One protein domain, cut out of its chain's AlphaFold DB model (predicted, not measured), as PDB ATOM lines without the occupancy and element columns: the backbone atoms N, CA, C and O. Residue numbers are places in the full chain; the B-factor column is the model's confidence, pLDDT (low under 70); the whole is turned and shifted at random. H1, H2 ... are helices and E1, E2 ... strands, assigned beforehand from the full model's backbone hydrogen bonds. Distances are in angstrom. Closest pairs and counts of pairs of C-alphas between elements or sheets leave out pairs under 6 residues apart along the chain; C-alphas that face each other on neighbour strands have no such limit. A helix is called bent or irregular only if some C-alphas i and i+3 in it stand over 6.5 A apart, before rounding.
ATOM      1  N   LEU A   2      16.798  32.036  15.253       87.06
ATOM      2  CA  LEU A   2      15.443  32.022  15.844       87.06
ATOM      3  C   LEU A   2      14.291  31.731  14.866       87.06
ATOM      4  O   LEU A   2      13.499  30.825  15.100       87.06
ATOM      5  N   LEU A   3      14.201  32.487  13.768       91.12
ATOM      6  CA  LEU A   3      13.075  32.356  12.836       91.12
ATOM      7  C   LEU A   3      13.013  30.983  12.148       91.12
ATOM      8  O   LEU A   3      11.935  30.591  11.718       91.12
ATOM      9  N   ARG A   4      14.131  30.240  12.092       91.12
ATOM     10  CA  ARG A   4      14.153  28.864  11.574       91.12
ATOM     11  C   ARG A   4      13.435  27.886  12.495       91.12
ATOM     12  O   ARG A   4      12.644  27.078  12.030       91.12
ATOM     13  N   ALA A   5      13.679  27.995  13.796       91.00
ATOM     14  CA  ALA A   5      13.050  27.132  14.793       91.00
ATOM     15  C   ALA A   5      11.599  27.529  15.112       91.00
ATOM     16  O   ALA A   5      10.867  26.729  15.676       91.00
ATOM     17  N   LEU A   6      11.191  28.760  14.779       90.62
ATOM     18  CA  LEU A   6       9.851  29.270  15.066       90.62
ATOM     19  C   LEU A   6       8.994  29.378  13.801       90.62
ATOM     20  O   LEU A   6       8.102  28.567  13.585       90.62
ATOM     21  N   CYS A   7       9.254  30.381  12.961       92.25
ATOM     22  CA  CYS A   7       8.401  30.693  11.816       92.25
ATOM     23  C   CYS A   7       8.485  29.622  10.730       92.25
ATOM     24  O   CYS A   7       7.451  29.140  10.276       92.25
ATOM     25  N   ASP A   8       9.697  29.228  10.332       94.44
ATOM     26  CA  ASP A   8       9.851  28.233   9.269       94.44
ATOM     27  C   ASP A   8       9.299  26.872   9.696       94.44
ATOM     28  O   ASP A   8       8.606  26.226   8.917       94.44
ATOM     29  N   ALA A   9       9.568  26.463  10.940       94.44
ATOM     30  CA  ALA A   9       9.060  25.219  11.506       94.44
ATOM     31  C   ALA A   9       7.527  25.209  11.619       94.44
ATOM     32  O   ALA A   9       6.895  24.202  11.303       94.44
ATOM     33  N   ALA A  10       6.915  26.330  12.015       93.25
ATOM     34  CA  ALA A  10       5.461  26.457  12.073       93.25
ATOM     35  C   ALA A  10       4.824  26.359  10.679       93.25
ATOM     36  O   ALA A  10       3.850  25.628  10.504       93.25
ATOM     37  N   VAL A  11       5.395  27.038   9.676       94.31
ATOM     38  CA  VAL A  11       4.923  26.948   8.283       94.31
ATOM     39  C   VAL A  11       5.102  25.533   7.736       94.31
ATOM     40  O   VAL A  11       4.189  25.004   7.111       94.31
ATOM     41  N   ASP A  12       6.236  24.885   8.006       96.25
ATOM     42  CA  ASP A  12       6.482  23.500   7.595       96.25
ATOM     43  C   ASP A  12       5.481  22.529   8.230       96.25
ATOM     44  O   ASP A  12       4.896  21.697   7.539       96.25
ATOM     45  N   THR A  13       5.211  22.695   9.524       94.81
ATOM     46  CA  THR A  13       4.220  21.899  10.258       94.81
ATOM     47  C   THR A  13       2.821  22.084   9.671       94.81
ATOM     48  O   THR A  13       2.136  21.099   9.403       94.81
ATOM     49  N   ALA A  14       2.406  23.326   9.408       94.69
ATOM     50  CA  ALA A  14       1.112  23.624   8.794       94.69
ATOM     51  C   ALA A  14       0.993  23.052   7.370       94.69
ATOM     52  O   ALA A  14      -0.045  22.502   7.000       94.69
ATOM     53  N   ASN A  15       2.068  23.125   6.580       95.12
ATOM     54  CA  ASN A  15       2.129  22.523   5.250       95.12
ATOM     55  C   ASN A  15       1.988  20.999   5.309       95.12
ATOM     56  O   ASN A  15       1.201  20.430   4.554       95.12
ATOM     57  N   ARG A  16       2.694  20.337   6.232       93.94
ATOM     58  CA  ARG A  16       2.585  18.884   6.455       93.94
ATOM     59  C   ARG A  16       1.201  18.466   6.949       93.94
ATOM     60  O   ARG A  16       0.774  17.355   6.657       93.94
ATOM     61  N   ALA A  17       0.502  19.345   7.662       94.44
ATOM     62  CA  ALA A  17      -0.872  19.135   8.112       94.44
ATOM     63  C   ALA A  17      -1.933  19.407   7.023       94.44
ATOM     64  O   ALA A  17      -3.125  19.334   7.309       94.44
ATOM     65  N   GLY A  18      -1.534  19.736   5.786       92.31
ATOM     66  CA  GLY A  18      -2.454  19.988   4.668       92.31
ATOM     67  C   GLY A  18      -3.152  21.351   4.709       92.31
ATOM     68  O   GLY A  18      -4.061  21.599   3.927       92.31
ATOM     69  N   THR A  19      -2.740  22.258   5.602       87.50
ATOM     70  CA  THR A  19      -3.284  23.628   5.669       87.50
ATOM     71  C   THR A  19      -2.675  24.550   4.605       87.50
ATOM     72  O   THR A  19      -3.202  25.631   4.374       87.50
ATOM     73  N   HIS A  20      -1.584  24.127   3.954       81.06
ATOM     74  CA  HIS A  20      -0.895  24.866   2.888       81.06
ATOM     75  C   HIS A  20      -0.641  26.342   3.244       81.06
ATOM     76  O   HIS A  20      -1.118  27.269   2.602       81.06
ATOM     77  N   ALA A  21       0.195  26.572   4.256       85.38
ATOM     78  CA  ALA A  21       0.714  27.889   4.616       85.38
ATOM     79  C   ALA A  21       1.776  28.412   3.616       85.38
ATOM     80  O   ALA A  21       2.624  29.215   3.984       85.38
ATOM     81  N   GLY A  22       1.794  27.919   2.376       90.81
ATOM     82  CA  GLY A  22       2.718  28.305   1.311       90.81
ATOM     83  C   GLY A  22       4.215  28.233   1.644       90.81
ATOM     84  O   GLY A  22       4.690  27.310   2.314       90.81
ATOM     85  N   ARG A  23       5.006  29.154   1.078       94.94
ATOM     86  CA  ARG A  23       6.480  29.071   1.025       94.94
ATOM     87  C   ARG A  23       7.154  30.316   1.581       94.94
ATOM     88  O   ARG A  23       6.605  31.416   1.537       94.94
ATOM     89  N   ILE A  24       8.395  30.139   2.042       96.06
ATOM     90  CA  ILE A  24       9.192  31.213   2.637       96.06
ATOM     91  C   ILE A  24      10.317  31.655   1.705       96.06
ATOM     92  O   ILE A  24      11.078  30.822   1.212       96.06
ATOM     93  N   ALA A  25      10.471  32.960   1.488       96.94
ATOM     94  CA  ALA A  25      11.719  33.521   0.968       96.94
ATOM     95  C   ALA A  25      12.512  34.136   2.125       96.94
ATOM     96  O   ALA A  25      11.955  34.814   2.985       96.94
ATOM     97  N   VAL A  26      13.817  33.901   2.163       96.00
ATOM     98  CA  VAL A  26      14.696  34.369   3.239       96.00
ATOM     99  C   VAL A  26      15.584  35.469   2.719       96.00
ATOM    100  O   VAL A  26      16.147  35.342   1.643       96.00
ATOM    101  N   VAL A  27      15.770  36.514   3.507       95.81
ATOM    102  CA  VAL A  27      16.707  37.595   3.236       95.81
ATOM    103  C   VAL A  27      17.684  37.696   4.400       95.81
ATOM    104  O   VAL A  27      17.303  37.897   5.556       95.81
ATOM    105  N   GLN A  28      18.962  37.509   4.099       93.75
ATOM    106  CA  GLN A  28      20.058  37.608   5.054       93.75
ATOM    107  C   GLN A  28      20.760  38.955   4.875       93.75
ATOM    108  O   GLN A  28      21.253  39.254   3.790       93.75
ATOM    109  N   SER A  29      20.798  39.766   5.932       89.19
ATOM    110  CA  SER A  29      21.352  41.130   5.918       89.19
ATOM    111  C   SER A  29      22.612  41.301   6.769       89.19
ATOM    112  O   SER A  29      23.021  42.425   7.034       89.19
ATOM    113  N   THR A  30      23.174  40.203   7.270       87.25
ATOM    114  CA  THR A  30      24.432  40.178   8.029       87.25
ATOM    115  C   THR A  30      25.626  40.043   7.089       87.25
ATOM    116  O   THR A  30      25.454  39.537   5.985       87.25
ATOM    117  N   ALA A  31      26.838  40.347   7.565       85.25
ATOM    118  CA  ALA A  31      28.077  40.187   6.791       85.25
ATOM    119  C   ALA A  31      28.239  38.783   6.163       85.25
ATOM    120  O   ALA A  31      28.603  38.649   5.001       85.25
ATOM    121  N   GLU A  32      27.867  37.720   6.884       88.94
ATOM    122  CA  GLU A  32      27.894  36.337   6.373       88.94
ATOM    123  C   GLU A  32      26.668  35.960   5.515       88.94
ATOM    124  O   GLU A  32      26.433  34.790   5.208       88.94
ATOM    125  N   GLY A  33      25.830  36.933   5.150       89.62
ATOM    126  CA  GLY A  33      24.533  36.694   4.524       89.62
ATOM    127  C   GLY A  33      24.635  35.993   3.172       89.62
ATOM    128  O   GLY A  33      23.815  35.119   2.885       89.62
ATOM    129  N   ALA A  34      25.663  36.309   2.382       93.62
ATOM    130  CA  ALA A  34      25.947  35.640   1.112       93.62
ATOM    131  C   ALA A  34      26.271  34.153   1.305       93.62
ATOM    132  O   ALA A  34      25.592  33.298   0.734       93.62
ATOM    133  N   ALA A  35      27.232  33.839   2.177       95.62
ATOM    134  CA  ALA A  35      27.622  32.462   2.470       95.62
ATOM    135  C   ALA A  35      26.447  31.646   3.035       95.62
ATOM    136  O   ALA A  35      26.161  30.551   2.553       95.62
ATOM    137  N   ARG A  36      25.698  32.204   3.998       93.62
ATOM    138  CA  ARG A  36      24.531  31.538   4.607       93.62
ATOM    139  C   ARG A  36      23.395  31.303   3.614       93.62
ATOM    140  O   ARG A  36      22.733  30.269   3.693       93.62
ATOM    141  N   SER A  37      23.151  32.249   2.706       95.69
ATOM    142  CA  SER A  37      22.126  32.096   1.665       95.69
ATOM    143  C   SER A  37      22.533  31.031   0.652       95.69
ATOM    144  O   SER A  37      21.732  30.156   0.342       95.69
ATOM    145  N   SER A  38      23.796  31.043   0.211       96.75
ATOM    146  CA  SER A  38      24.336  30.032  -0.700       96.75
ATOM    147  C   SER A  38      24.281  28.628  -0.098       96.75
ATOM    148  O   SER A  38      23.804  27.708  -0.752       96.75
ATOM    149  N   ALA A  39      24.712  28.460   1.155       96.62
ATOM    150  CA  ALA A  39      24.710  27.164   1.835       96.62
ATOM    151  C   ALA A  39      23.298  26.584   2.016       96.62
ATOM    152  O   ALA A  39      23.113  25.370   1.975       96.62
ATOM    153  N   LEU A  40      22.301  27.447   2.223       96.62
ATOM    154  CA  LEU A  40      20.906  27.034   2.337       96.62
ATOM    155  C   LEU A  40      20.302  26.689   0.967       96.62
ATOM    156  O   LEU A  40      19.610  25.685   0.844       96.62
ATOM    157  N   ASN A  41      20.588  27.483  -0.068       97.88
ATOM    158  CA  ASN A  41      20.120  27.207  -1.430       97.88
ATOM    159  C   ASN A  41      20.755  25.942  -2.021       97.88
ATOM    160  O   ASN A  41      20.078  25.215  -2.732       97.88
ATOM    161  N   ALA A  42      22.020  25.649  -1.701       98.12
ATOM    162  CA  ALA A  42      22.697  24.417  -2.119       98.12
ATOM    163  C   ALA A  42      22.065  23.140  -1.532       98.12
ATOM    164  O   ALA A  42      22.388  22.041  -1.968       98.12
ATOM    165  N   GLN A  43      21.185  23.289  -0.539       97.69
ATOM    166  CA  GLN A  43      20.396  22.218   0.065       97.69
ATOM    167  C   GLN A  43      18.906  22.356  -0.288       97.69
ATOM    168  O   GLN A  43      18.061  21.926   0.486       97.69
ATOM    169  N   ASP A  44      18.557  23.032  -1.387       97.69
ATOM    170  CA  ASP A  44      17.168  23.260  -1.820       97.69
ATOM    171  C   ASP A  44      16.285  23.969  -0.773       97.69
ATOM    172  O   ASP A  44      15.071  23.780  -0.702       97.69
ATOM    173  N   GLY A  45      16.895  24.795   0.085       96.81
ATOM    174  CA  GLY A  45      16.198  25.455   1.190       96.81
ATOM    175  C   GLY A  45      15.907  24.543   2.385       96.81
ATOM    176  O   GLY A  45      15.254  24.980   3.336       96.81
ATOM    177  N   LEU A  46      16.398  23.306   2.373       97.69
ATOM    178  CA  LEU A  46      16.216  22.339   3.446       97.69
ATOM    179  C   LEU A  46      17.199  22.589   4.594       97.69
ATOM    180  O   LEU A  46      18.340  23.014   4.399       97.69
ATOM    181  N   PHE A  47      16.760  22.303   5.817       96.81
ATOM    182  CA  PHE A  47      17.638  22.241   6.983       96.81
ATOM    183  C   PHE A  47      17.060  21.319   8.056       96.81
ATOM    184  O   PHE A  47      15.849  21.124   8.140       96.81
ATOM    185  N   THR A  48      17.919  20.781   8.918       97.19
ATOM    186  CA  THR A  48      17.491  19.949  10.048       97.19
ATOM    187  C   THR A  48      17.201  20.811  11.274       97.19
ATOM    188  O   THR A  48      18.033  21.624  11.683       97.19
ATOM    189  N   LEU A  49      16.036  20.611  11.882       96.50
ATOM    190  CA  LEU A  49      15.673  21.145  13.188       96.50
ATOM    191  C   LEU A  49      15.791  20.036  14.236       96.50
ATOM    192  O   LEU A  49      15.234  18.953  14.069       96.50
ATOM    193  N   VAL A  50      16.519  20.324  15.315       96.00
ATOM    194  CA  VAL A  50      16.654  19.442  16.477       96.00
ATOM    195  C   VAL A  50      16.005  20.130  17.671       96.00
ATOM    196  O   VAL A  50      16.496  21.155  18.145       96.00
ATOM    197  N   GLU A  51      14.900  19.575  18.150       93.44
ATOM    198  CA  GLU A  51      14.186  20.038  19.336       93.44
ATOM    199  C   GLU A  51      14.575  19.166  20.528       93.44
ATOM    200  O   GLU A  51      14.492  17.941  20.462       93.44
ATOM    201  N   ARG A  52      14.993  19.794  21.629       94.88
ATOM    202  CA  ARG A  52      15.396  19.106  22.860       94.88
ATOM    203  C   ARG A  52      14.693  19.714  24.057       94.88
ATOM    204  O   ARG A  52      14.583  20.934  24.156       94.88
ATOM    205  N   GLY A  53      14.260  18.870  24.981       93.19
ATOM    206  CA  GLY A  53      13.624  19.316  26.211       93.19
ATOM    207  C   GLY A  53      13.299  18.166  27.151       93.19
ATOM    208  O   GLY A  53      13.857  17.077  27.040       93.19
ATOM    209  N   LEU A  54      12.376  18.424  28.074       94.62
ATOM    210  CA  LEU A  54      11.822  17.424  28.978       94.62
ATOM    211  C   LEU A  54      10.319  17.298  28.723       94.62
ATOM    212  O   LEU A  54       9.626  18.304  28.571       94.62
ATOM    213  N   SER A  55       9.804  16.073  28.710       91.38
ATOM    214  CA  SER A  55       8.372  15.780  28.658       91.38
ATOM    215  C   SER A  55       8.041  14.788  29.765       91.38
ATOM    216  O   SER A  55       8.630  13.713  29.829       91.38
ATOM    217  N   GLY A  56       7.176  15.181  30.705       90.69
ATOM    218  CA  GLY A  56       6.874  14.353  31.882       90.69
ATOM    219  C   GLY A  56       8.102  14.020  32.743       90.69
ATOM    220  O   GLY A  56       8.148  12.961  33.353       90.69
ATOM    221  N   GLY A  57       9.122  14.887  32.752       92.81
ATOM    222  CA  GLY A  57      10.387  14.658  33.464       92.81
ATOM    223  C   GLY A  57      11.409  13.788  32.718       92.81
ATOM    224  O   GLY A  57      12.552  13.709  33.158       92.81
ATOM    225  N   ALA A  58      11.049  13.193  31.576       94.06
ATOM    226  CA  ALA A  58      11.964  12.418  30.741       94.06
ATOM    227  C   ALA A  58      12.574  13.277  29.615       94.06
ATOM    228  O   ALA A  58      11.876  14.143  29.072       94.06
ATOM    229  N   PRO A  59      13.842  13.044  29.222       94.81
ATOM    230  CA  PRO A  59      14.437  13.669  28.045       94.81
ATOM    231  C   PRO A  59      13.621  13.410  26.780       94.81
ATOM    232  O   PRO A  59      13.220  12.284  26.496       94.81
ATOM    233  N   LEU A  60      13.414  14.469  26.009       94.31
ATOM    234  CA  LEU A  60      12.776  14.446  24.704       94.31
ATOM    235  C   LEU A  60      13.755  15.011  23.675       94.31
ATOM    236  O   LEU A  60      14.266  16.119  23.850       94.31
ATOM    237  N   GLU A  61      13.951  14.281  22.581       96.19
ATOM    238  CA  GLU A  61      14.626  14.766  21.381       96.19
ATOM    239  C   GLU A  61      13.742  14.493  20.160       96.19
ATOM    240  O   GLU A  61      13.222  13.388  19.995       96.19
ATOM    241  N   ARG A  62      13.555  15.503  19.308       93.94
ATOM    242  CA  ARG A  62      12.915  15.362  17.998       93.94
ATOM    243  C   ARG A  62      13.827  15.935  16.933       93.94
ATOM    244  O   ARG A  62      14.319  17.051  17.068       93.94
ATOM    245  N   VAL A  63      14.032  15.171  15.869       96.38
ATOM    246  CA  VAL A  63      14.825  15.583  14.711       96.38
ATOM    247  C   VAL A  63      13.908  15.591  13.501       96.38
ATOM    248  O   VAL A  63      13.297  14.573  13.178       96.38
ATOM    249  N   GLY A  64      13.791  16.742  12.846       95.31
ATOM    250  CA  GLY A  64      12.916  16.930  11.695       95.31
ATOM    251  C   GLY A  64      13.612  17.682  10.571       95.31
ATOM    252  O   GLY A  64      14.346  18.639  10.810       95.31
ATOM    253  N   LEU A  65      13.370  17.258   9.332       97.50
ATOM    254  CA  LEU A  65      13.776  18.011   8.149       97.50
ATOM    255  C   LEU A  65      12.746  19.112   7.882       97.50
ATOM    256  O   LEU A  65      11.574  18.812   7.681       97.50
ATOM    257  N   ILE A  66      13.171  20.367   7.850       97.75
ATOM    258  CA  ILE A  66      12.317  21.505   7.520       97.75
ATOM    259  C   ILE A  66      12.519  21.860   6.055       97.75
ATOM    260  O   ILE A  66      13.653  22.036   5.608       97.75
ATOM    261  N   GLY A  67      11.416  21.990   5.322       96.50
ATOM    262  CA  GLY A  67      11.418  22.265   3.893       96.50
ATOM    263  C   GLY A  67      10.545  23.432   3.469       96.50
ATOM    264  O   GLY A  67      10.291  23.554   2.279       96.50
ATOM    265  N   ALA A  68      10.096  24.302   4.378       96.81
ATOM    266  CA  ALA A  68       9.236  25.450   4.062       96.81
ATOM    267  C   ALA A  68       9.917  26.584   3.263       96.81
ATOM    268  O   ALA A  68       9.234  27.440   2.690       96.81
ATOM    269  N   ILE A  69      11.253  26.623   3.203       97.12
ATOM    270  CA  ILE A  69      11.994  27.688   2.515       97.12
ATOM    271  C   ILE A  69      12.094  27.387   1.017       97.12
ATOM    272  O   ILE A  69      12.563  26.336   0.608       97.12
ATOM    273  N   SER A  70      11.669  28.331   0.182       97.06
ATOM    274  CA  SER A  70      11.806  28.272  -1.281       97.06
ATOM    275  C   SER A  70      13.157  28.768  -1.792       97.06
ATOM    276  O   SER A  70      13.650  28.263  -2.791       97.06
ATOM    277  N   ARG A  71      13.725  29.794  -1.148       96.94
ATOM    278  CA  ARG A  71      15.002  30.417  -1.525       96.94
ATOM    279  C   ARG A  71      15.522  31.324  -0.423       96.94
ATOM    280  O   ARG A  71      14.744  31.895   0.346       96.94
ATOM    281  N   ALA A  72      16.829  31.525  -0.413       97.50
ATOM    282  CA  ALA A  72      17.523  32.511   0.393       97.50
ATOM    283  C   ALA A  72      18.253  33.534  -0.484       97.50
ATOM    284  O   ALA A  72      18.844  33.191  -1.505       97.50
ATOM    285  N   LEU A  73      18.203  34.794  -0.068       97.75
ATOM    286  CA  LEU A  73      18.748  35.952  -0.761       97.75
ATOM    287  C   LEU A  73      19.696  36.698   0.174       97.75
ATOM    288  O   LEU A  73      19.378  36.946   1.341       97.75
ATOM    289  N   ALA A  74      20.838  37.116  -0.356       96.75
ATOM    290  CA  ALA A  74      21.753  38.007   0.336       96.75
ATOM    291  C   ALA A  74      21.354  39.460   0.066       96.75
ATOM    292  O   ALA A  74      21.353  39.906  -1.079       96.75
ATOM    293  N   ALA A  75      21.010  40.211   1.110       94.88
ATOM    294  CA  ALA A  75      20.513  41.575   0.956       94.88
ATOM    295  C   ALA A  75      21.540  42.504   0.294       94.88
ATOM    296  O   ALA A  75      21.153  43.370  -0.479       94.88
ATOM    297  N   ASP A  76      22.830  42.305   0.564       93.00
ATOM    298  CA  ASP A  76      23.884  43.213   0.102       93.00
ATOM    299  C   ASP A  76      24.162  43.094  -1.404       93.00
ATOM    300  O   ASP A  76      24.545  44.076  -2.033       93.00
ATOM    301  N   SER A  77      23.935  41.919  -2.002       95.06
ATOM    302  CA  SER A  77      24.192  41.672  -3.429       95.06
ATOM    303  C   SER A  77      22.931  41.437  -4.261       95.06
ATOM    304  O   SER A  77      22.968  41.574  -5.480       95.06
ATOM    305  N   GLN A  78      21.804  41.095  -3.634       97.31
ATOM    306  CA  GLN A  78      20.571  40.698  -4.324       97.31
ATOM    307  C   GLN A  78      19.377  41.586  -3.957       97.31
ATOM    308  O   GLN A  78      18.229  41.164  -4.092       97.31
ATOM    309  N   TRP A  79      19.616  42.824  -3.517       96.69
ATOM    310  CA  TRP A  79      18.547  43.733  -3.088       96.69
ATOM    311  C   TRP A  79      17.477  43.975  -4.164       96.69
ATOM    312  O   TRP A  79      16.289  44.034  -3.858       96.69
ATOM    313  N   ASN A  80      17.868  44.026  -5.441       97.44
ATOM    314  CA  ASN A  80      16.921  44.124  -6.556       97.44
ATOM    315  C   ASN A  80      15.917  42.964  -6.558       97.44
ATOM    316  O   ASN A  80      14.718  43.198  -6.636       97.44
ATOM    317  N   VAL A  81      16.400  41.738  -6.346       97.81
ATOM    318  CA  VAL A  81      15.554  40.542  -6.254       97.81
ATOM    319  C   VAL A  81      14.659  40.601  -5.016       97.81
ATOM    320  O   VAL A  81      13.513  40.166  -5.063       97.81
ATOM    321  N   VAL A  82      15.141  41.169  -3.903       96.69
ATOM    322  CA  VAL A  82      14.315  41.381  -2.702       96.69
ATOM    323  C   VAL A  82      13.149  42.326  -2.997       96.69
ATOM    324  O   VAL A  82      12.022  42.020  -2.612       96.69
ATOM    325  N   ARG A  83      13.391  43.430  -3.715       96.12
ATOM    326  CA  ARG A  83      12.333  44.355  -4.155       96.12
ATOM    327  C   ARG A  83      11.318  43.674  -5.066       96.12
ATOM    328  O   ARG A  83      10.117  43.873  -4.893       96.12
ATOM    329  N   ASP A  84      11.791  42.849  -5.995       95.75
ATOM    330  CA  ASP A  84      10.921  42.091  -6.895       95.75
ATOM    331  C   ASP A  84      10.053  41.101  -6.114       95.75
ATOM    332  O   ASP A  84       8.848  41.035  -6.337       95.75
ATOM    333  N   VAL A  85      10.637  40.387  -5.142       95.19
ATOM    334  CA  VAL A  85       9.887  39.503  -4.242       95.19
ATOM    335  C   VAL A  85       8.853  40.292  -3.448       95.19
ATOM    336  O   VAL A  85       7.706  39.877  -3.432       95.19
ATOM    337  N   ALA A  86       9.209  41.422  -2.835       93.38
ATOM    338  CA  ALA A  86       8.291  42.222  -2.018       93.38
ATOM    339  C   ALA A  86       7.065  42.737  -2.797       93.38
ATOM    340  O   ALA A  86       5.965  42.846  -2.246       93.38
ATOM    341  N   ALA A  87       7.255  43.030  -4.085       94.06
ATOM    342  CA  ALA A  87       6.205  43.492  -4.984       94.06
ATOM    343  C   ALA A  87       5.253  42.382  -5.452       94.06
ATOM    344  O   ALA A  87       4.227  42.675  -6.060       94.06
ATOM    345  N   ARG A  88       5.555  41.111  -5.170       93.12
ATOM    346  CA  ARG A  88       4.691  40.001  -5.566       93.12
ATOM    347  C   ARG A  88       3.357  40.031  -4.807       93.12
ATOM    348  O   ARG A  88       3.370  40.131  -3.574       93.12
ATOM    349  N   PRO A  89       2.207  39.903  -5.494       90.06
ATOM    350  CA  PRO A  89       0.896  39.971  -4.851       90.06
ATOM    351  C   PRO A  89       0.669  38.826  -3.860       90.06
ATOM    352  O   PRO A  89      -0.062  39.005  -2.891       90.06
ATOM    353  N   GLU A  90       1.349  37.688  -4.039       90.38
ATOM    354  CA  GLU A  90       1.225  36.541  -3.136       90.38
ATOM    355  C   GLU A  90       1.856  36.801  -1.759       90.38
ATOM    356  O   GLU A  90       1.573  36.075  -0.811       90.38
ATOM    357  N   ILE A  91       2.714  37.819  -1.623       90.50
ATOM    358  CA  ILE A  91       3.344  38.173  -0.347       90.50
ATOM    359  C   ILE A  91       2.328  38.846   0.566       90.50
ATOM    360  O   ILE A  91       1.784  39.896   0.225       90.50
ATOM    361  N   GLN A  92       2.143  38.274   1.755       87.62
ATOM    362  CA  GLN A  92       1.181  38.768   2.749       87.62
ATOM    363  C   GLN A  92       1.826  39.108   4.096       87.62
ATOM    364  O   GLN A  92       1.301  39.926   4.849       87.62
ATOM    365  N   VAL A  93       2.976  38.508   4.423       88.38
ATOM    366  CA  VAL A  93       3.640  38.728   5.718       88.38
ATOM    367  C   VAL A  93       5.145  38.889   5.536       88.38
ATOM    368  O   VAL A  93       5.789  38.133   4.805       88.38
ATOM    369  N   ILE A  94       5.695  39.871   6.250       90.81
ATOM    370  CA  ILE A  94       7.124  40.076   6.464       90.81
ATOM    371  C   ILE A  94       7.411  39.868   7.948       90.81
ATOM    372  O   ILE A  94       6.879  40.561   8.814       90.81
ATOM    373  N   VAL A  95       8.314  38.946   8.252       90.06
ATOM    374  CA  VAL A  95       8.803  38.729   9.613       90.06
ATOM    375  C   VAL A  95      10.276  39.095   9.679       90.06
ATOM    376  O   VAL A  95      11.080  38.665   8.852       90.06
ATOM    377  N   SER A  96      10.639  39.879  10.685       88.56
ATOM    378  CA  SER A  96      12.009  40.289  10.957       88.56
ATOM    379  C   SER A  96      12.419  39.885  12.367       88.56
ATOM    380  O   SER A  96      11.676  40.088  13.325       88.56
ATOM    381  N   ASN A  97      13.636  39.365  12.501       86.31
ATOM    382  CA  ASN A  97      14.295  39.204  13.793       86.31
ATOM    383  C   ASN A  97      15.550  40.073  13.853       86.31
ATOM    384  O   ASN A  97      16.658  39.561  13.961       86.31
ATOM    385  N   VAL A  98      15.403  41.385  13.706       83.19
ATOM    386  CA  VAL A  98      16.504  42.306  14.016       83.19
ATOM    387  C   VAL A  98      16.554  42.582  15.519       83.19
ATOM    388  O   VAL A  98      15.534  42.559  16.206       83.19
ATOM    389  N   SER A  99      17.756  42.829  16.041       82.31
ATOM    390  CA  SER A  99      17.935  43.253  17.431       82.31
ATOM    391  C   SER A  99      17.411  44.678  17.642       82.31
ATOM    392  O   SER A  99      17.106  45.391  16.687       82.31
ATOM    393  N   GLU A 100      17.356  45.132  18.896       80.94
ATOM    394  CA  GLU A 100      16.970  46.508  19.241       80.94
ATOM    395  C   GLU A 100      17.825  47.561  18.519       80.94
ATOM    396  O   GLU A 100      17.294  48.526  17.976       80.94
ATOM    397  N   ALA A 101      19.134  47.318  18.405       84.31
ATOM    398  CA  ALA A 101      20.035  48.173  17.635       84.31
ATOM    399  C   ALA A 101      19.641  48.257  16.150       84.31
ATOM    400  O   ALA A 101      19.846  49.288  15.517       84.31
ATOM    401  N   GLY A 102      19.039  47.199  15.605       82.00
ATOM    402  CA  GLY A 102      18.554  47.161  14.231       82.00
ATOM    403  C   GLY A 102      17.299  47.998  13.983       82.00
ATOM    404  O   GLY A 102      17.020  48.289  12.830       82.00
ATOM    405  N   PHE A 103      16.556  48.410  15.015       84.62
ATOM    406  CA  PHE A 103      15.375  49.274  14.859       84.62
ATOM    407  C   PHE A 103      15.686  50.769  14.913       84.62
ATOM    408  O   PHE A 103      14.802  51.582  14.651       84.62
ATOM    409  N   ARG A 104      16.922  51.151  15.251       88.88
ATOM    410  CA  ARG A 104      17.312  52.558  15.239       88.88
ATOM    411  C   ARG A 104      17.181  53.131  13.829       88.88
ATOM    412  O   ARG A 104      17.458  52.442  12.853       88.88
ATOM    413  N   ILE A 105      16.794  54.399  13.729       87.62
ATOM    414  CA  ILE A 105      16.547  55.060  12.439       87.62
ATOM    415  C   ILE A 105      17.791  55.117  11.538       87.62
ATOM    416  O   ILE A 105      17.669  55.098  10.320       87.62
ATOM    417  N   ASP A 106      18.979  55.153  12.143       89.62
ATOM    418  CA  ASP A 106      20.284  55.151  11.476       89.62
ATOM    419  C   ASP A 106      20.775  53.741  11.108       89.62
ATOM    420  O   ASP A 106      21.778  53.593  10.410       89.62
ATOM    421  N   ALA A 107      20.078  52.691  11.550       89.69
ATOM    422  CA  ALA A 107      20.405  51.324  11.186       89.69
ATOM    423  C   ALA A 107      19.932  50.995   9.754       89.69
ATOM    424  O   ALA A 107      18.968  51.575   9.252       89.69
ATOM    425  N   PRO A 108      20.531  49.992   9.084       89.00
ATOM    426  CA  PRO A 108      20.131  49.629   7.723       89.00
ATOM    427  C   PRO A 108      18.701  49.078   7.594       89.00
ATOM    428  O   PRO A 108      18.113  49.146   6.516       89.00
ATOM    429  N   PHE A 109      18.142  48.477   8.652       90.62
ATOM    430  CA  PHE A 109      16.881  47.736   8.555       90.62
ATOM    431  C   PHE A 109      15.652  48.619   8.278       90.62
ATOM    432  O   PHE A 109      14.925  48.267   7.349       90.62
ATOM    433  N   PRO A 110      15.404  49.751   8.971       91.50
ATOM    434  CA  PRO A 110      14.265  50.616   8.657       91.50
ATOM    435  C   PRO A 110      14.276  51.121   7.212       91.50
ATOM    436  O   PRO A 110      13.245  51.069   6.541       91.50
ATOM    437  N   GLY A 111      15.443  51.527   6.700       93.31
ATOM    438  CA  GLY A 111      15.596  51.947   5.304       93.31
ATOM    439  C   GLY A 111      15.299  50.815   4.317       93.31
ATOM    440  O   GLY A 111      14.513  50.989   3.392       93.31
ATOM    441  N   ARG A 112      15.851  49.621   4.564       94.19
ATOM    442  CA  ARG A 112      15.594  48.416   3.755       94.19
ATOM    443  C   ARG A 112      14.124  47.990   3.778       94.19
ATOM    444  O   ARG A 112      13.564  47.655   2.739       94.19
ATOM    445  N   LEU A 113      13.479  48.008   4.942       93.50
ATOM    446  CA  LEU A 113      12.059  47.678   5.049       93.50
ATOM    447  C   LEU A 113      11.204  48.700   4.288       93.50
ATOM    448  O   LEU A 113      10.323  48.308   3.527       93.50
ATOM    449  N   THR A 114      11.501  49.990   4.447       94.00
ATOM    450  CA  THR A 114      10.788  51.075   3.760       94.00
ATOM    451  C   THR A 114      10.938  50.971   2.247       94.00
ATOM    452  O   THR A 114       9.942  51.046   1.539       94.00
ATOM    453  N   ASP A 115      12.150  50.738   1.741       95.75
ATOM    454  CA  ASP A 115      12.399  50.589   0.305       95.75
ATOM    455  C   ASP A 115      11.676  49.365  -0.285       95.75
ATOM    456  O   ASP A 115      11.056  49.465  -1.343       95.75
ATOM    457  N   ALA A 116      11.652  48.232   0.424       94.69
ATOM    458  CA  ALA A 116      10.909  47.057  -0.025       94.69
ATOM    459  C   ALA A 116       9.385  47.298  -0.053       94.69
ATOM    460  O   ALA A 116       8.707  46.897  -1.002       94.69
ATOM    461  N   LEU A 117       8.843  47.989   0.957       93.75
ATOM    462  CA  LEU A 117       7.430  48.380   0.996       93.75
ATOM    463  C   LEU A 117       7.096  49.424  -0.076       93.75
ATOM    464  O   LEU A 117       6.036  49.348  -0.693       93.75
ATOM    465  N   HIS A 118       8.005  50.357  -0.351       94.44
ATOM    466  CA  HIS A 118       7.855  51.338  -1.420       94.44
ATOM    467  C   HIS A 118       7.869  50.675  -2.805       94.44
ATOM    468  O   HIS A 118       7.031  50.989  -3.653       94.44
ATOM    469  N   ALA A 119       8.758  49.702  -3.028       94.38
ATOM    470  CA  ALA A 119       8.768  48.899  -4.247       94.38
ATOM    471  C   ALA A 119       7.440  48.151  -4.442       94.38
ATOM    472  O   ALA A 119       6.920  48.112  -5.554       94.38
ATOM    473  N   ARG A 120       6.854  47.612  -3.363       93.44
ATOM    474  CA  ARG A 120       5.512  47.021  -3.416       93.44
ATOM    475  C   ARG A 120       4.447  48.055  -3.763       93.44
ATOM    476  O   ARG A 120       3.701  47.834  -4.706       93.44
ATOM    477  N   PHE A 121       4.398  49.177  -3.052       92.38
ATOM    478  CA  PHE A 121       3.397  50.227  -3.267       92.38
ATOM    479  C   PHE A 121       3.397  50.753  -4.710       92.38
ATOM    480  O   PHE A 121       2.346  50.948  -5.304       92.38
ATOM    481  N   THR A 122       4.583  50.950  -5.288       94.12
ATOM    482  CA  THR A 122       4.734  51.493  -6.647       94.12
ATOM    483  C   THR A 122       4.432  50.484  -7.751       94.12
ATOM    484  O   THR A 122       3.952  50.874  -8.810       94.12
ATOM    485  N   ARG A 123       4.728  49.198  -7.533       93.38
ATOM    486  CA  ARG A 123       4.610  48.152  -8.567       93.38
ATOM    487  C   ARG A 123       3.339  47.316  -8.450       93.38
ATOM    488  O   ARG A 123       2.937  46.698  -9.428       93.38
ATOM    489  N   ALA A 124       2.743  47.267  -7.265       88.38
ATOM    490  CA  ALA A 124       1.561  46.477  -6.955       88.38
ATOM    491  C   ALA A 124       0.681  47.210  -5.915       88.38
ATOM    492  O   ALA A 124       0.531  46.727  -4.788       88.38
ATOM    493  N   PRO A 125       0.120  48.385  -6.264       82.38
ATOM    494  CA  PRO A 125      -0.661  49.217  -5.340       82.38
ATOM    495  C   PRO A 125      -1.926  48.520  -4.815       82.38
ATOM    496  O   PRO A 125      -2.327  48.771  -3.683       82.38
ATOM    497  N   ASP A 126      -2.501  47.603  -5.599       83.38
ATOM    498  CA  ASP A 126      -3.703  46.840  -5.238       83.38
ATOM    499  C   ASP A 126      -3.392  45.537  -4.480       83.38
ATOM    500  O   ASP A 126      -4.290  44.747  -4.176       83.38
ATOM    501  N   ALA A 127      -2.115  45.259  -4.200       78.00
ATOM    502  CA  ALA A 127      -1.735  44.034  -3.517       78.00
ATOM    503  C   ALA A 127      -2.193  44.051  -2.044       78.00
ATOM    504  O   ALA A 127      -2.193  45.108  -1.409       78.00
ATOM    505  N   PRO A 128      -2.520  42.884  -1.450       73.88
ATOM    506  CA  PRO A 128      -2.987  42.803  -0.069       73.88
ATOM    507  C   PRO A 128      -2.041  43.484   0.925       73.88
ATOM    508  O   PRO A 128      -0.820  43.514   0.723       73.88
ATOM    509  N   SER A 129      -2.597  43.995   2.027       71.75
ATOM    510  CA  SER A 129      -1.802  44.566   3.114       71.75
ATOM    511  C   SER A 129      -0.773  43.558   3.617       71.75
ATOM    512  O   SER A 129      -1.082  42.385   3.822       71.75
ATOM    513  N   VAL A 130       0.454  44.033   3.827       73.38
ATOM    514  CA  VAL A 130       1.539  43.210   4.354       73.38
ATOM    515  C   VAL A 130       1.712  43.491   5.833       73.38
ATOM    516  O   VAL A 130       1.928  44.634   6.234       73.38
ATOM    517  N   PHE A 131       1.653  42.442   6.648       70.81
ATOM    518  CA  PHE A 131       1.952  42.559   8.069       70.81
ATOM    519  C   PHE A 131       3.462  42.457   8.293       70.81
ATOM    520  O   PHE A 131       4.067  41.442   7.950       70.81
ATOM    521  N   ALA A 132       4.068  43.499   8.863       66.44
ATOM    522  CA  ALA A 132       5.474  43.506   9.248       66.44
ATOM    523  C   ALA A 132       5.594  43.346  10.766       66.44
ATOM    524  O   ALA A 132       5.206  44.242  11.515       66.44
ATOM    525  N   THR A 133       6.144  42.223  11.228       63.31
ATOM    526  CA  THR A 133       6.395  41.999  12.660       63.31
ATOM    527  C   THR A 133       7.878  41.863  12.956       63.31
ATOM    528  O   THR A 133       8.619  41.158  12.266       63.31
ATOM    529  N   GLY A 134       8.309  42.581  13.989       58.62
ATOM    530  CA  GLY A 134       9.633  42.482  14.573       58.62
ATOM    531  C   GLY A 134       9.579  41.661  15.849       58.62
ATOM    532  O   GLY A 134       8.925  42.071  16.805       58.62
ATOM    533  N   SER A 135      10.294  40.539  15.918       52.78
ATOM    534  CA  SER A 135      10.508  39.874  17.204       52.78
ATOM    535  C   SER A 135      11.722  40.486  17.904       52.78
ATOM    536  O   SER A 135      12.845  40.339  17.431       52.78
ATOM    537  N   ARG A 136      11.531  41.137  19.060       43.16
ATOM    538  CA  ARG A 136      12.634  41.442  19.994       43.16
ATOM    539  C   ARG A 136      13.252  40.114  20.454       43.16
ATOM    540  O   ARG A 136      12.612  39.417  21.234       43.16
ATOM    541  N   ARG A 137      14.479  39.765  20.043       44.62
ATOM    542  CA  ARG A 137      15.319  38.775  20.757       44.62
ATOM    543  C   ARG A 137      16.818  39.044  20.605       44.62
ATOM    544  O   ARG A 137      17.268  39.606  19.610       44.62
ATOM    545  N   ALA A 138      17.568  38.625  21.628       35.97
ATOM    546  CA  ALA A 138      19.027  38.618  21.676       35.97
ATOM    547  C   ALA A 138      19.628  37.989  20.398       35.97
ATOM    548  O   ALA A 138      19.276  36.870  20.039       35.97
ATOM    549  N   CYS A 139      20.493  38.755  19.726       34.88
ATOM    550  CA  CYS A 139      21.470  38.374  18.695       34.88
ATOM    551  C   CYS A 139      21.069  37.298  17.652       34.88
ATOM    552  O   CYS A 139      21.330  36.124  17.875       34.88
ATOM    553  N   ASP A 140      20.506  37.699  16.495       42.16
ATOM    554  CA  ASP A 140      20.881  37.241  15.124       42.16
ATOM    555  C   ASP A 140      19.845  37.702  14.071       42.16
ATOM    556  O   ASP A 140      18.678  37.302  14.142       42.16
ATOM    557  N   SER A 141      20.255  38.470  13.054       44.12
ATOM    558  CA  SER A 141      19.358  39.093  12.064       44.12
ATOM    559  C   SER A 141      19.033  38.227  10.837       44.12
ATOM    560  O   SER A 141      19.914  37.727  10.142       44.12
ATOM    561  N   ALA A 142      17.736  38.097  10.533       46.84
ATOM    562  CA  ALA A 142      17.200  37.581   9.269       46.84
ATOM    563  C   ALA A 142      15.800  38.172   9.003       46.84
ATOM    564  O   ALA A 142      14.999  38.288   9.930       46.84
ATOM    565  N   LEU A 143      15.515  38.513   7.745       39.66
ATOM    566  CA  LEU A 143      14.216  38.967   7.229       39.66
ATOM    567  C   LEU A 143      13.579  37.807   6.440       39.66
ATOM    568  O   LEU A 143      14.295  37.101   5.729       39.66
ATOM    569  N   ARG A 144      12.276  37.538   6.580       49.28
ATOM    570  CA  ARG A 144      11.593  36.410   5.912       49.28
ATOM    571  C   ARG A 144      10.203  36.787   5.409       49.28
ATOM    572  O   ARG A 144       9.494  37.546   6.059       49.28
ATOM    573  N   TRP A 145       9.836  36.228   4.259       40.94
ATOM    574  CA  TRP A 145       8.617  36.519   3.506       40.94
ATOM    575  C   TRP A 145       7.703  35.301   3.460       40.94
ATOM    576  O   TRP A 145       8.210  34.199   3.274       40.94
ATOM    577  N   TRP A 146       6.391  35.499   3.557       41.69
ATOM    578  CA  TRP A 146       5.373  34.446   3.483       41.69
ATOM    579  C   TRP A 146       4.476  34.663   2.262       41.69
ATOM    580  O   TRP A 146       3.965  35.774   2.083       41.69
ATOM    581  N   THR A 147       4.288  33.631   1.432       35.59
ATOM    582  CA  THR A 147       3.278  33.641   0.364       35.59
ATOM    583  C   THR A 147       2.118  32.732   0.725       35.59
ATOM    584  O   THR A 147       2.351  31.542   0.906       35.59
ATOM    585  N   GLY A 148       0.898  33.258   0.799       37.03
ATOM    586  CA  GLY A 148      -0.312  32.452   0.952       37.03
ATOM    587  C   GLY A 148      -0.846  32.020  -0.408       37.03
ATOM    588  O   GLY A 148      -1.518  32.803  -1.076       37.03
TER     589      GLY A 148
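What this domain is: This is residues 2 to 148 of the 149 residues of the protein "Mannitol_dh domain-containing protein" of Gemmatimonadetes bacterium 13_1_40CM_66_11 (UniProt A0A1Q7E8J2). What shape do these coordinates draw? A twisted five-stranded sheet forms the core of the body, with helices over both of its faces, H1 and H2 over one and H3 and H5 over the other, in three layers. From one side of this body a long, thin hairpin arm, E2 and E3, reaches away, and its tip, residues 54 to 59, sticks out free. What is it made of? The printed part has 147 residues with five named helices and seven named strands, in the order H1 E1 H2 E2 E3 E4 H3 E5 H4 H5 E6 E7; its class is mixed, helices and strands, and the large sheet, E4 E1 E7 E5 E6, is mixed too. How spread out is it? By its radius of gyration of the C-alphas, 16.0 A, it is compact, yet the outline is elongated, 53 by 35 by 28 A, with the arm making much of the length.

Where its parts are: Where does the first half of the elements lie? H1, residues 2 to 16, begins with C-alpha 2 at (15.443, 32.022, 15.844) and is 20.6 A long; E1 is residues 23 to 28, 16.5 A, and H2 is residues 33 to 41. E2, residues 47 to 55, and E3, residues 58 to 66, are the longest strands, 24.4 A and 24.9 A, with C-alpha 58 at (11.964, 12.418, 30.741). What follows them? E4 is residues 69 to 74, and H3, residues 75 to 86, is irregular: C-alphas 77 and 80 are 8.3 A apart. E5 is residues 91 to 96, H4 residues 100 to 103, and H5, residues 108 to 123, is 22.5 A long. E6 is residues 131 to 134, and E7, residues 143 to 147, ends with C-alpha 147 at (3.278, 33.641, 0.364).

How they stand to each other: How is the large sheet joined? It runs E4 E1 E7 E5 E6, twisted, with E4 and E6 as edge strands. E1 is parallel to E4, with N 26 and O 71 2.9 A apart, and antiparallel to E7, with N 27 and O 143 2.7 A apart. E5 is antiparallel to E7, with N 144 and O 95 2.8 A apart, and parallel to E6, with N 94 and O 131 2.8 A apart. Which helices are on it? H1 is over E1 and E7 at a height of 9.3 A, and H2, on the same face, is over E4 at 6.8 A, its closest C-alphas to E4 being Ser 37 and Ala 72, 4.8 A. H3 is on the opposite face, over E4 and E1 at 8.3 A; H5 is on the sheet too, and H4 is not on it. Two right-handed crossovers join strands that run the same way: the strand-helix-strand unit E5, H4 H5, E6, and the split unit E4, H3, E5, with E1 and E7 between its strands. How do the helices meet, and are their backbones complete? Residues 82 to 86 of H3 touch residues 115 to 120 of H5, closest C-alphas Arg 83 and Ala 116, 5.1 A, the same way at a tilt of 36 degrees, only just steep. H4 and H5 touch only at the corner, closest C-alphas Gly 102 and Phe 109, 5.9 A. Each O i to N i+4 pair is within hydrogen-bond range in H2 and H5, 9 of 11 in H1 and 6 of 8 in H3, while H4 is too short for such a pair. Where does the arm join? E2 and E3 form a hairpin, antiparallel, with N 51 and O 62 2.8 A apart, and E3 runs on into E4 across a break of 2 residues, at 76 degrees. H1 comes closest to E3 at the C-alphas of Asp 12 and Ile 66, 6.2 A.

The domain as a whole: How large is it? The two C-alphas farthest apart are those of Gly 57 and Thr 122, 54.8 A. Is it unbroken? The printed part has no cut, and no link is long. Where is confidence low? The mean pLDDT of the printed part is 86.7, but residues 132 to 148 are under 70, and E7 has a mean of 41.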